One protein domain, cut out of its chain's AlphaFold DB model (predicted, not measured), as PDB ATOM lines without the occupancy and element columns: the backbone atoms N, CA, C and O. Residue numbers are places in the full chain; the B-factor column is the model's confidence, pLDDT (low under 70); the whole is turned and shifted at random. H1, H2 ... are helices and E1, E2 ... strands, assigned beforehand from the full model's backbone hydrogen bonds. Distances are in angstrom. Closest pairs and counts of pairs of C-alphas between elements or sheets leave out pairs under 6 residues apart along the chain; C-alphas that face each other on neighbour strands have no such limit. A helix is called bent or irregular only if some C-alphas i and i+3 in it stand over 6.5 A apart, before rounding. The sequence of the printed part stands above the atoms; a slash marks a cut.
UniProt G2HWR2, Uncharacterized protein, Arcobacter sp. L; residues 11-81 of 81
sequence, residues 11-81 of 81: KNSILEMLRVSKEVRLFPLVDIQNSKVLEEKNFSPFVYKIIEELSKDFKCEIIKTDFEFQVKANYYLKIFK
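AT A GLANCE: This is residues 11 to 81 of the 81 residues of an uncharacterized protein of Arcobacter sp. L (UniProt G2HWR2). A small three-stranded antiparallel sheet has two helices over one face, H2 running along it over E3 and E2 and H1 over E1, and has no named helix over its other face. The long link of residues 27 to 44 and the E2 to E3 link of residues 65 to 74 reach beyond one end of this sheet-and-helix part and add to its length. The printed part has 71 residues, with two named helices and three named strands in the order H1 E1 H2 E2 E3, and the strands stand in the order E1 - E3 - E2. The class is mixed, helices and strands. The whole is compact, with a radius of gyration of the C-alphas of 12.4 A, yet its outline is elongated, spanning 35 by 23 by 17 A.

IN THESE COORDINATES: Begin with the sheet at its inner strand, E3, residues 75 to 80: find C-alpha 75 at (-112.322, 459.435, 3.608), from which the strand runs 16.2 A to C-alpha 80 at (-101.552, 458.851, -8.502). On one side of it look for E2, residues 59 to 64, 16.1 A from first to last C-alpha. On the other side look for E1, residues 23 to 26, which is 10.1 A long. Then turn to H2, residues 45 to 54, 14.6 A from first to last C-alpha. Last, go to the first printed residue, where H1, residues 11 to 20, begins with C-alpha 11 at (-111.475, 451.817, -14.629) and runs 14.7 A. Neither helix is bent.

HOW THE PARTS SIT: Start at E3 and E2, a hairpin whose antiparallel directions stand at 157 degrees; look for N 61 and O 78, 2.9 A apart, and N 78 and O 61, 2.8 A apart, both within hydrogen-bond range. E3 and E1 are antiparallel too, at 152 degrees, and here N 24 and O 79 are 2.9 A apart and N 79 and O 24 are 2.8 A apart, again within hydrogen-bond range. E1 and E2 are the edge strands. H2 is on the sheet at a height over the sheet of 10.4 A, over E3 and E2, and runs along the strands, at 13 degrees to E3 on the local plane. Its closest C-alphas to E2 are those of Ile 51 and Cys 60, 6.2 A apart. E1, H2 and E2 form a split strand-helix-strand unit, two strands running the same way with a helix between them in the chain and E3 between them in the sheet; its crossover is right-handed. H1 is on the same face as H2, at a height over the sheet of 9.3 A, over E1; at 31 degrees to E1 on the local plane it only just runs slantwise to the strands. The closest C-alphas of H1 and E1 are those of Leu 18 and Val 24, 6.5 A apart. H1 and H2 only just touch, with 3 pairs of C-alphas within 8 A, the closest being those of Lys 11 and Ile 50 at 7.1 A; they run the same way at a steep tilt of 54 degrees. In H1 and H2 every O i to N i+4 pair is within hydrogen-bond range.

THE WHOLE: For the full reach, look at Val 20 and Leu 38, whose C-alphas are the two farthest apart, at 36.9 A. The printed part runs from 11 to 81 with no cut, and residue 81 is the chain's last. The E1 to H2 link is long, with 18 residues; the E2 to E3 link is short; those from H1 to E1 and from H2 to E2 are tight. The mean pLDDT of the printed part is 92.5, and no printed residue is under 70.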
ATOM      1  N   LYS A  11    -112.925 451.916 -14.463       88.94
ATOM      2  CA  LYS A  11    -111.475 451.817 -14.629       88.94
ATOM      3  C   LYS A  11    -110.992 452.716 -15.764       88.94
ATOM      4  O   LYS A  11    -110.147 453.567 -15.516       88.94
ATOM      5  N   ASN A  12    -111.543 452.583 -16.971       91.75
ATOM      6  CA  ASN A  12    -111.164 453.448 -18.093       91.75
ATOM      7  C   ASN A  12    -111.418 454.928 -17.799       91.75
ATOM      8  O   ASN A  12    -110.603 455.760 -18.173       91.75
ATOM      9  N   SER A  13    -112.498 455.259 -17.088       92.31
ATOM     10  CA  SER A  13    -112.760 456.647 -16.687       92.31
ATOM     11  C   SER A  13    -111.653 457.185 -15.773       92.31
ATOM     12  O   SER A  13    -111.144 458.282 -15.992       92.31
ATOM     13  N   ILE A  14    -111.224 456.396 -14.782       93.94
ATOM     14  CA  ILE A  14    -110.109 456.756 -13.897       93.94
ATOM     15  C   ILE A  14    -108.794 456.853 -14.679       93.94
ATOM     16  O   ILE A  14    -108.042 457.802 -14.475       93.94
ATOM     17  N   LEU A  15    -108.534 455.925 -15.601       94.44
ATOM     18  CA  LEU A  15    -107.339 455.944 -16.448       94.44
ATOM     19  C   LEU A  15    -107.290 457.181 -17.352       94.44
ATOM     20  O   LEU A  15    -106.242 457.815 -17.446       94.44
ATOM     21  N   GLU A  16    -108.409 457.575 -17.960       95.50
ATOM     22  CA  GLU A  16    -108.478 458.801 -18.760       95.50
ATOM     23  C   GLU A  16    -108.256 460.052 -17.907       95.50
ATOM     24  O   GLU A  16    -107.537 460.962 -18.319       95.50
ATOM     25  N   MET A  17    -108.783 460.086 -16.680       95.56
ATOM     26  CA  MET A  17    -108.479 461.174 -15.749       95.56
ATOM     27  C   MET A  17    -106.989 461.191 -15.367       95.56
ATOM     28  O   MET A  17    -106.369 462.254 -15.378       95.56
ATOM     29  N   LEU A  18    -106.374 460.035 -15.099       95.81
ATOM     30  CA  LEU A  18    -104.936 459.901 -14.803       95.81
ATOM     31  C   LEU A  18    -104.033 460.171 -16.020       95.81
ATOM     32  O   LEU A  18    -102.835 460.436 -15.868       95.81
ATOM     33  N   ARG A  19    -104.581 460.124 -17.240       95.81
ATOM     34  CA  ARG A  19    -103.873 460.516 -18.465       95.81
ATOM     35  C   ARG A  19    -103.626 462.022 -18.500       95.81
ATOM     36  O   ARG A  19    -102.555 462.442 -18.934       95.81
ATOM     37  N   VAL A  20    -104.593 462.822 -18.041       96.69
ATOM     38  CA  VAL A  20    -104.552 464.297 -18.104       96.69
ATOM     39  C   VAL A  20    -104.245 464.976 -16.766       96.69
ATOM     40  O   VAL A  20    -103.972 466.173 -16.738       96.69
ATOM     41  N   SER A  21    -104.259 464.233 -15.659       96.62
ATOM     42  CA  SER A  21    -103.980 464.744 -14.312       96.62
ATOM     43  C   SER A  21    -102.852 463.964 -13.632       96.62
ATOM     44  O   SER A  21    -102.530 462.836 -14.000       96.62
ATOM     45  N   LYS A  22    -102.226 464.573 -12.620       95.62
ATOM     46  CA  LYS A  22    -101.232 463.886 -11.776       95.62
ATOM     47  C   LYS A  22    -101.884 462.974 -10.733       95.62
ATOM     48  O   LYS A  22    -101.224 462.079 -10.216       95.62
ATOM     49  N   GLU A  23    -103.145 463.238 -10.404       97.31
ATOM     50  CA  GLU A  23    -103.853 462.634  -9.285       97.31
ATOM     51  C   GLU A  23    -105.364 462.678  -9.527       97.31
ATOM     52  O   GLU A  23    -105.898 463.692  -9.979       97.31
ATOM     53  N   VAL A  24    -106.044 461.601  -9.146       97.44
ATOM     54  CA  VAL A  24    -107.503 461.501  -9.077       97.44
ATOM     55  C   VAL A  24    -107.915 461.270  -7.629       97.44
ATOM     56  O   VAL A  24    -107.303 460.467  -6.923       97.44
ATOM     57  N   ARG A  25    -108.972 461.957  -7.189       96.19
ATOM     58  CA  ARG A  25    -109.599 461.748  -5.879       96.19
ATOM     59  C   ARG A  25    -111.020 461.247  -6.065       96.19
ATOM     60  O   ARG A  25    -111.798 461.888  -6.765       96.19
ATOM     61  N   LEU A  26    -111.355 460.134  -5.424       94.31
ATOM     62  CA  LEU A  26    -112.711 459.589  -5.408       94.31
ATOM     63  C   LEU A  26    -113.331 459.783  -4.025       94.31
ATOM     64  O   LEU A  26    -112.734 459.404  -3.016       94.31
ATOM     65  N   PHE A  27    -114.519 460.382  -3.995       92.38
ATOM     66  CA  PHE A  27    -115.284 460.686  -2.790       92.38
ATOM     67  C   PHE A  27    -116.787 460.793  -3.128       92.38
ATOM     68  O   PHE A  27    -117.104 461.354  -4.179       92.38
ATOM     69  N   PRO A  28    -117.713 460.335  -2.261       91.69
ATOM     70  CA  PRO A  28    -117.475 459.559  -1.042       91.69
ATOM     71  C   PRO A  28    -117.098 458.099  -1.349       91.69
ATOM     72  O   PRO A  28    -117.327 457.600  -2.449       91.69
ATOM     73  N   LEU A  29    -116.508 457.407  -0.370       94.38
ATOM     74  CA  LEU A  29    -116.114 455.993  -0.496       94.38
ATOM     75  C   LEU A  29    -117.178 454.999  -0.009       94.38
ATOM     76  O   LEU A  29    -116.949 453.793  -0.038       94.38
ATOM     77  N   VAL A  30    -118.329 455.480   0.448       93.19
ATOM     78  CA  VAL A  30    -119.432 454.665   0.977       93.19
ATOM     79  C   VAL A  30    -120.583 454.587  -0.026       93.19
ATOM     80  O   VAL A  30    -120.623 455.337  -1.001       93.19
ATOM     81  N   ASP A  31    -121.507 453.649   0.177       90.12
ATOM     82  CA  ASP A  31    -122.751 453.631  -0.596       90.12
ATOM     83  C   ASP A  31    -123.702 454.761  -0.164       90.12
ATOM     84  O   ASP A  31    -123.514 455.401   0.868       90.12
ATOM     85  N   ILE A  32    -124.753 454.993  -0.953       87.88
ATOM     86  CA  ILE A  32    -125.696 456.098  -0.731       87.88
ATOM     87  C   ILE A  32    -126.409 456.038   0.629       87.88
ATOM     88  O   ILE A  32    -126.821 457.075   1.144       87.88
ATOM     89  N   GLN A  33    -126.547 454.851   1.224       89.75
ATOM     90  CA  GLN A  33    -127.193 454.642   2.523       89.75
ATOM     91  C   GLN A  33    -126.180 454.545   3.670       89.75
ATOM     92  O   GLN A  33    -126.586 454.405   4.822       89.75
ATOM     93  N   ASN A  34    -124.878 454.606   3.369       90.19
ATOM     94  CA  ASN A  34    -123.795 454.286   4.288       90.19
ATOM     95  C   ASN A  34    -124.044 452.965   5.043       90.19
ATOM     96  O   ASN A  34    -123.857 452.864   6.259       90.19
ATOM     97  N   SER A  35    -124.523 451.949   4.318       90.12
ATOM     98  CA  SER A  35    -125.105 450.741   4.919       90.12
ATOM     99  C   SER A  35    -124.108 449.917   5.749       90.12
ATOM    100  O   SER A  35    -124.505 449.157   6.631       90.12
ATOM    101  N   LYS A  36    -122.805 450.113   5.517       88.44
ATOM    102  CA  LYS A  36    -121.695 449.359   6.116       88.44
ATOM    103  C   LYS A  36    -120.980 450.088   7.255       88.44
ATOM    104  O   LYS A  36    -119.895 449.684   7.658       88.44
ATOM    105  N   VAL A  37    -121.560 451.160   7.793       89.50
ATOM    106  CA  VAL A  37    -120.910 452.050   8.778       89.50
ATOM    107  C   VAL A  37    -120.397 451.352  10.052       89.50
ATOM    108  O   VAL A  37    -119.505 451.876  10.719       89.50
ATOM    109  N   LEU A  38    -120.957 450.191  10.411       89.88
ATOM    110  CA  LEU A  38    -120.553 449.398  11.582       89.88
ATOM    111  C   LEU A  38    -119.603 448.236  11.244       89.88
ATOM    112  O   LEU A  38    -119.148 447.547  12.152       89.88
ATOM    113  N   GLU A  39    -119.328 447.993   9.963       88.94
ATOM    114  CA  GLU A  39    -118.436 446.922   9.522       88.94
ATOM    115  C   GLU A  39    -116.962 447.343   9.626       88.94
ATOM    116  O   GLU A  39    -116.618 448.515   9.499       88.94
ATOM    117  N   GLU A  40    -116.067 446.362   9.773       83.44
ATOM    118  CA  GLU A  40    -114.616 446.584   9.678       83.44
ATOM    119  C   GLU A  40    -114.217 447.106   8.284       83.44
ATOM    120  O   GLU A  40    -113.377 447.996   8.151       83.44
ATOM    121  N   LYS A  41    -114.868 446.585   7.235       84.62
ATOM    122  CA  LYS A  41    -114.761 447.070   5.853       84.62
ATOM    123  C   LYS A  41    -115.965 447.942   5.510       84.62
ATOM    124  O   LYS A  41    -116.900 447.504   4.846       84.62
ATOM    125  N   ASN A  42    -115.933 449.181   5.977       89.12
ATOM    126  CA  ASN A  42    -117.058 450.109   5.882       89.12
ATOM    127  C   ASN A  42    -117.190 450.844   4.534       89.12
ATOM    128  O   ASN A  42    -118.170 451.560   4.332       89.12
ATOM    129  N   PHE A  43    -116.245 450.695   3.600       93.19
ATOM    130  CA  PHE A  43    -116.358 451.302   2.271       93.19
ATOM    131  C   PHE A  43    -117.205 450.462   1.315       93.19
ATOM    132  O   PHE A  43    -117.402 449.257   1.482       93.19
ATOM    133  N   SER A  44    -117.678 451.113   0.258       91.25
ATOM    134  CA  SER A  44    -118.333 450.454  -0.861       91.25
ATOM    135  C   SER A  44    -117.422 449.357  -1.441       91.25
ATOM    136  O   SER A  44    -116.237 449.617  -1.678       91.25
ATOM    137  N   PRO A  45    -117.945 448.152  -1.747       90.12
ATOM    138  CA  PRO A  45    -117.171 447.075  -2.373       90.12
ATOM    139  C   PRO A  45    -116.419 447.500  -3.645       90.12
ATOM    140  O   PRO A  45    -115.349 446.972  -3.947       90.12
ATOM    141  N   PHE A  46    -116.947 448.492  -4.371       89.69
ATOM    142  CA  PHE A  46    -116.310 449.043  -5.566       89.69
ATOM    143  C   PHE A  46    -114.971 449.727  -5.275       89.69
ATOM    144  O   PHE A  46    -114.074 449.662  -6.110       89.69
ATOM    145  N   VAL A  47    -114.797 450.329  -4.095       92.69
ATOM    146  CA  VAL A  47    -113.538 450.982  -3.699       92.69
ATOM    147  C   VAL A  47    -112.413 449.957  -3.619       92.69
ATOM    148  O   VAL A  47    -111.348 450.163  -4.197       92.69
ATOM    149  N   TYR A  48    -112.665 448.816  -2.975       92.81
ATOM    150  CA  TYR A  48    -111.675 447.745  -2.866       92.81
ATOM    151  C   TYR A  48    -111.319 447.157  -4.235       92.81
ATOM    152  O   TYR A  48    -110.143 446.930  -4.505       92.81
ATOM    153  N   LYS A  49    -112.307 447.000  -5.125       92.50
ATOM    154  CA  LYS A  49    -112.082 446.543  -6.504       92.50
ATOM    155  C   LYS A  49    -111.227 447.523  -7.313       92.50
ATOM    156  O   LYS A  49    -110.336 447.098  -8.040       92.50
ATOM    157  N   ILE A  50    -111.456 448.831  -7.164       93.31
ATOM    158  CA  ILE A  50    -110.634 449.872  -7.802       93.31
ATOM    159  C   ILE A  50    -109.188 449.793  -7.304       93.31
ATOM    160  O   ILE A  50    -108.267 449.814  -8.119       93.31
ATOM    161  N   ILE A  51    -108.986 449.671  -5.988       95.44
ATOM    162  CA  ILE A  51    -107.649 449.548  -5.391       95.44
ATOM    163  C   ILE A  51    -106.950 448.289  -5.913       95.44
ATOM    164  O   ILE A  51    -105.813 448.375  -6.366       95.44
ATOM    165  N   GLU A  52    -107.620 447.136  -5.911       94.75
ATOM    166  CA  GLU A  52    -107.067 445.878  -6.428       94.75
ATOM    167  C   GLU A  52    -106.641 445.991  -7.903       94.75
ATOM    168  O   GLU A  52    -105.565 445.533  -8.290       94.75
ATOM    169  N   GLU A  53    -107.465 446.629  -8.736       93.50
ATOM    170  CA  GLU A  53    -107.220 446.728 -10.175       93.50
ATOM    171  C   GLU A  53    -106.167 447.773 -10.560       93.50
ATOM    172  O   GLU A  53    -105.488 447.575 -11.570       93.50
ATOM    173  N   LEU A  54    -106.053 448.879  -9.813       94.62
ATOM    174  CA  LEU A  54    -105.175 450.008 -10.150       94.62
ATOM    175  C   LEU A  54    -103.870 450.042  -9.353       94.62
ATOM    176  O   LEU A  54    -102.906 450.632  -9.833       94.62
ATOM    177  N   SER A  55    -103.792 449.375  -8.197       95.50
ATOM    178  CA  SER A  55    -102.570 449.320  -7.368       95.50
ATOM    179  C   SER A  55    -101.363 448.673  -8.057       95.50
ATOM    180  O   SER A  55    -100.239 448.809  -7.579       95.50
ATOM    181  N   LYS A  56    -101.580 447.988  -9.187       93.56
ATOM    182  CA  LYS A  56    -100.520 447.412 -10.028       93.56
ATOM    183  C   LYS A  56     -99.705 448.476 -10.765       93.56
ATOM    184  O   LYS A  56     -98.510 448.287 -10.954       93.56
ATOM    185  N   ASP A  57    -100.356 449.570 -11.157       95.31
ATOM    186  CA  ASP A  57     -99.787 450.600 -12.036       95.31
ATOM    187  C   ASP A  57     -99.732 451.987 -11.367       95.31
ATOM    188  O   ASP A  57     -98.994 452.865 -11.809       95.31
ATOM    189  N   PHE A  58    -100.516 452.195 -10.303       96.56
ATOM    190  CA  PHE A  58    -100.671 453.473  -9.609       96.56
ATOM    191  C   PHE A  58    -100.630 453.289  -8.095       96.56
ATOM    192  O   PHE A  58    -101.108 452.296  -7.549       96.56
ATOM    193  N   LYS A  59    -100.149 454.307  -7.383       97.62
ATOM    194  CA  LYS A  59    -100.298 454.385  -5.931       97.62
ATOM    195  C   LYS A  59    -101.741 454.725  -5.581       97.62
ATOM    196  O   LYS A  59    -102.318 455.663  -6.129       97.62
ATOM    197  N   CYS A  60    -102.307 453.951  -4.661       97.81
ATOM    198  CA  CYS A  60    -103.672 454.099  -4.172       97.81
ATOM    199  C   CYS A  60    -103.642 454.273  -2.650       97.81
ATOM    200  O   CYS A  60    -103.229 453.360  -1.938       97.81
ATOM    201  N   GLU A  61    -104.086 455.423  -2.150       97.62
ATOM    202  CA  GLU A  61    -104.056 455.759  -0.723       97.62
ATOM    203  C   GLU A  61    -105.439 456.199  -0.245       97.62
ATOM    204  O   GLU A  61    -106.070 457.068  -0.847       97.62
ATOM    205  N   ILE A  62    -105.914 455.622   0.859       96.38
ATOM    206  CA  ILE A  62    -107.136 456.080   1.523       96.38
ATOM    207  C   ILE A  62    -106.742 457.155   2.528       96.38
ATOM    208  O   ILE A  62    -106.030 456.880   3.493       96.38
ATOM    209  N   ILE A  63    -107.212 458.377   2.300       96.50
ATOM    210  CA  ILE A  63    -106.858 459.544   3.103       96.50
ATOM    211  C   ILE A  63    -108.082 460.005   3.882       96.50
ATOM    212  O   ILE A  63    -109.159 460.195   3.311       96.50
ATOM    213  N   LYS A  64    -107.911 460.196   5.192       94.12
ATOM    214  CA  LYS A  64    -108.920 460.813   6.053       94.12
ATOM    215  C   LYS A  64    -108.985 462.315   5.772       94.12
ATOM    216  O   LYS A  64    -107.952 462.957   5.606       94.12
ATOM    217  N   THR A  65    -110.187 462.866   5.726       90.81
ATOM    218  CA  THR A  65    -110.457 464.294   5.551       90.81
ATOM    219  C   THR A  65    -111.178 464.852   6.777       90.81
ATOM    220  O   THR A  65    -111.808 464.117   7.542       90.81
ATOM    221  N   ASP A  66    -111.084 466.165   6.961       90.62
ATOM    222  CA  ASP A  66    -111.725 466.884   8.065       90.62
ATOM    223  C   ASP A  66    -113.223 467.129   7.816       90.62
ATOM    224  O   ASP A  66    -113.950 467.528   8.723       90.62
ATOM    225  N   PHE A  67    -113.698 466.873   6.591       85.25
ATOM    226  CA  PHE A  67    -115.107 466.985   6.218       85.25
ATOM    227  C   PHE A  67    -115.784 465.617   6.099       85.25
ATOM    228  O   PHE A  67    -115.235 464.670   5.535       85.25
ATOM    229  N   GLU A  68    -117.026 465.540   6.566       84.75
ATOM    230  CA  GLU A  68    -117.816 464.319   6.620       84.75
ATOM    231  C   GLU A  68    -119.116 464.497   5.826       84.75
ATOM    232  O   GLU A  68    -119.989 465.267   6.213       84.75
ATOM    233  N   PHE A  69    -119.243 463.799   4.691       79.44
ATOM    234  CA  PHE A  69    -120.461 463.867   3.869       79.44
ATOM    235  C   PHE A  69    -121.610 463.043   4.466       79.44
ATOM    236  O   PHE A  69    -122.774 463.423   4.378       79.44
ATOM    237  N   GLN A  70    -121.271 461.914   5.088       86.06
ATOM    238  CA  GLN A  70    -122.167 461.031   5.832       86.06
ATOM    239  C   GLN A  70    -121.454 460.534   7.084       86.06
ATOM    240  O   GLN A  70    -120.227 460.469   7.089       86.06
ATOM    241  N   VAL A  71    -122.218 460.131   8.103       84.19
ATOM    242  CA  VAL A  71    -121.674 459.741   9.412       84.19
ATOM    243  C   VAL A  71    -120.510 458.740   9.279       84.19
ATOM    244  O   VAL A  71    -120.700 457.647   8.754       84.19
ATOM    245  N   LYS A  72    -119.311 459.082   9.764       85.62
ATOM    246  CA  LYS A  72    -118.053 458.309   9.678       85.62
ATOM    247  C   LYS A  72    -117.515 458.047   8.257       85.62
ATOM    248  O   LYS A  72    -116.665 457.175   8.079       85.62
ATOM    249  N   ALA A  73    -117.963 458.793   7.247       90.00
ATOM    250  CA  ALA A  73    -117.536 458.664   5.849       90.00
ATOM    251  C   ALA A  73    -116.561 459.777   5.416       90.00
ATOM    252  O   ALA A  73    -116.640 460.303   4.305       90.00
ATOM    253  N   ASN A  74    -115.633 460.159   6.291       93.31
ATOM    254  CA  ASN A  74    -114.675 461.238   6.054       93.31
ATOM    255  C   ASN A  74    -113.367 460.745   5.418       93.31
ATOM    256  O   ASN A  74    -112.276 461.037   5.900       93.31
ATOM    257  N   TYR A  75    -113.472 459.996   4.319       94.81
ATOM    258  CA  TYR A  75    -112.322 459.435   3.608       94.81
ATOM    259  C   TYR A  75    -112.473 459.597   2.101       94.81
ATOM    260  O   TYR A  75    -113.573 459.422   1.577       94.81
ATOM    261  N   TYR A  76    -111.370 459.861   1.402       95.88
ATOM    262  CA  TYR A  76    -111.294 459.804  -0.058       95.88
ATOM    263  C   TYR A  76    -110.179 458.860  -0.509       95.88
ATOM    264  O   TYR A  76    -109.182 458.669   0.190       95.88
ATOM    265  N   LEU A  77    -110.346 458.269  -1.692       97.19
ATOM    266  CA  LEU A  77    -109.307 457.466  -2.330       97.19
ATOM    267  C   LEU A  77    -108.491 458.381  -3.235       97.19
ATOM    268  O   LEU A  77    -109.036 458.993  -4.153       97.19
ATOM    269  N   LYS A  78    -107.193 458.468  -2.972       98.00
ATOM    270  CA  LYS A  78    -106.204 459.173  -3.778       98.00
ATOM    271  C   LYS A  78    -105.505 458.182  -4.704       98.00
ATOM    272  O   LYS A  78    -104.943 457.203  -4.225       98.00
ATOM    273  N   ILE A  79    -105.518 458.446  -6.007       98.06
ATOM    274  CA  ILE A  79    -104.883 457.608  -7.033       98.06
ATOM    275  C   ILE A  79    -103.890 458.468  -7.812       98.06
ATOM    276  O   ILE A  79    -104.276 459.516  -8.328       98.06
ATOM    277  N   PHE A  80    -102.624 458.062  -7.885       97.56
ATOM    278  CA  PHE A  80    -101.552 458.851  -8.502       97.56
ATOM    279  C   PHE A  80    -100.402 457.971  -9.018       97.56
ATOM    280  O   PHE A  80    -100.301 456.802  -8.654       97.56
ATOM    281  N   LYS A  81     -99.567 458.531  -9.901       91.81
ATOM    282  CA  LYS A  81     -98.371 457.864 -10.453       91.81
ATOM    283  C   LYS A  81     -97.255 457.745  -9.413       91.81
ATOM    284  O   LYS A  81     -97.080 458.702  -8.625       91.81
TER     285      LYS A  81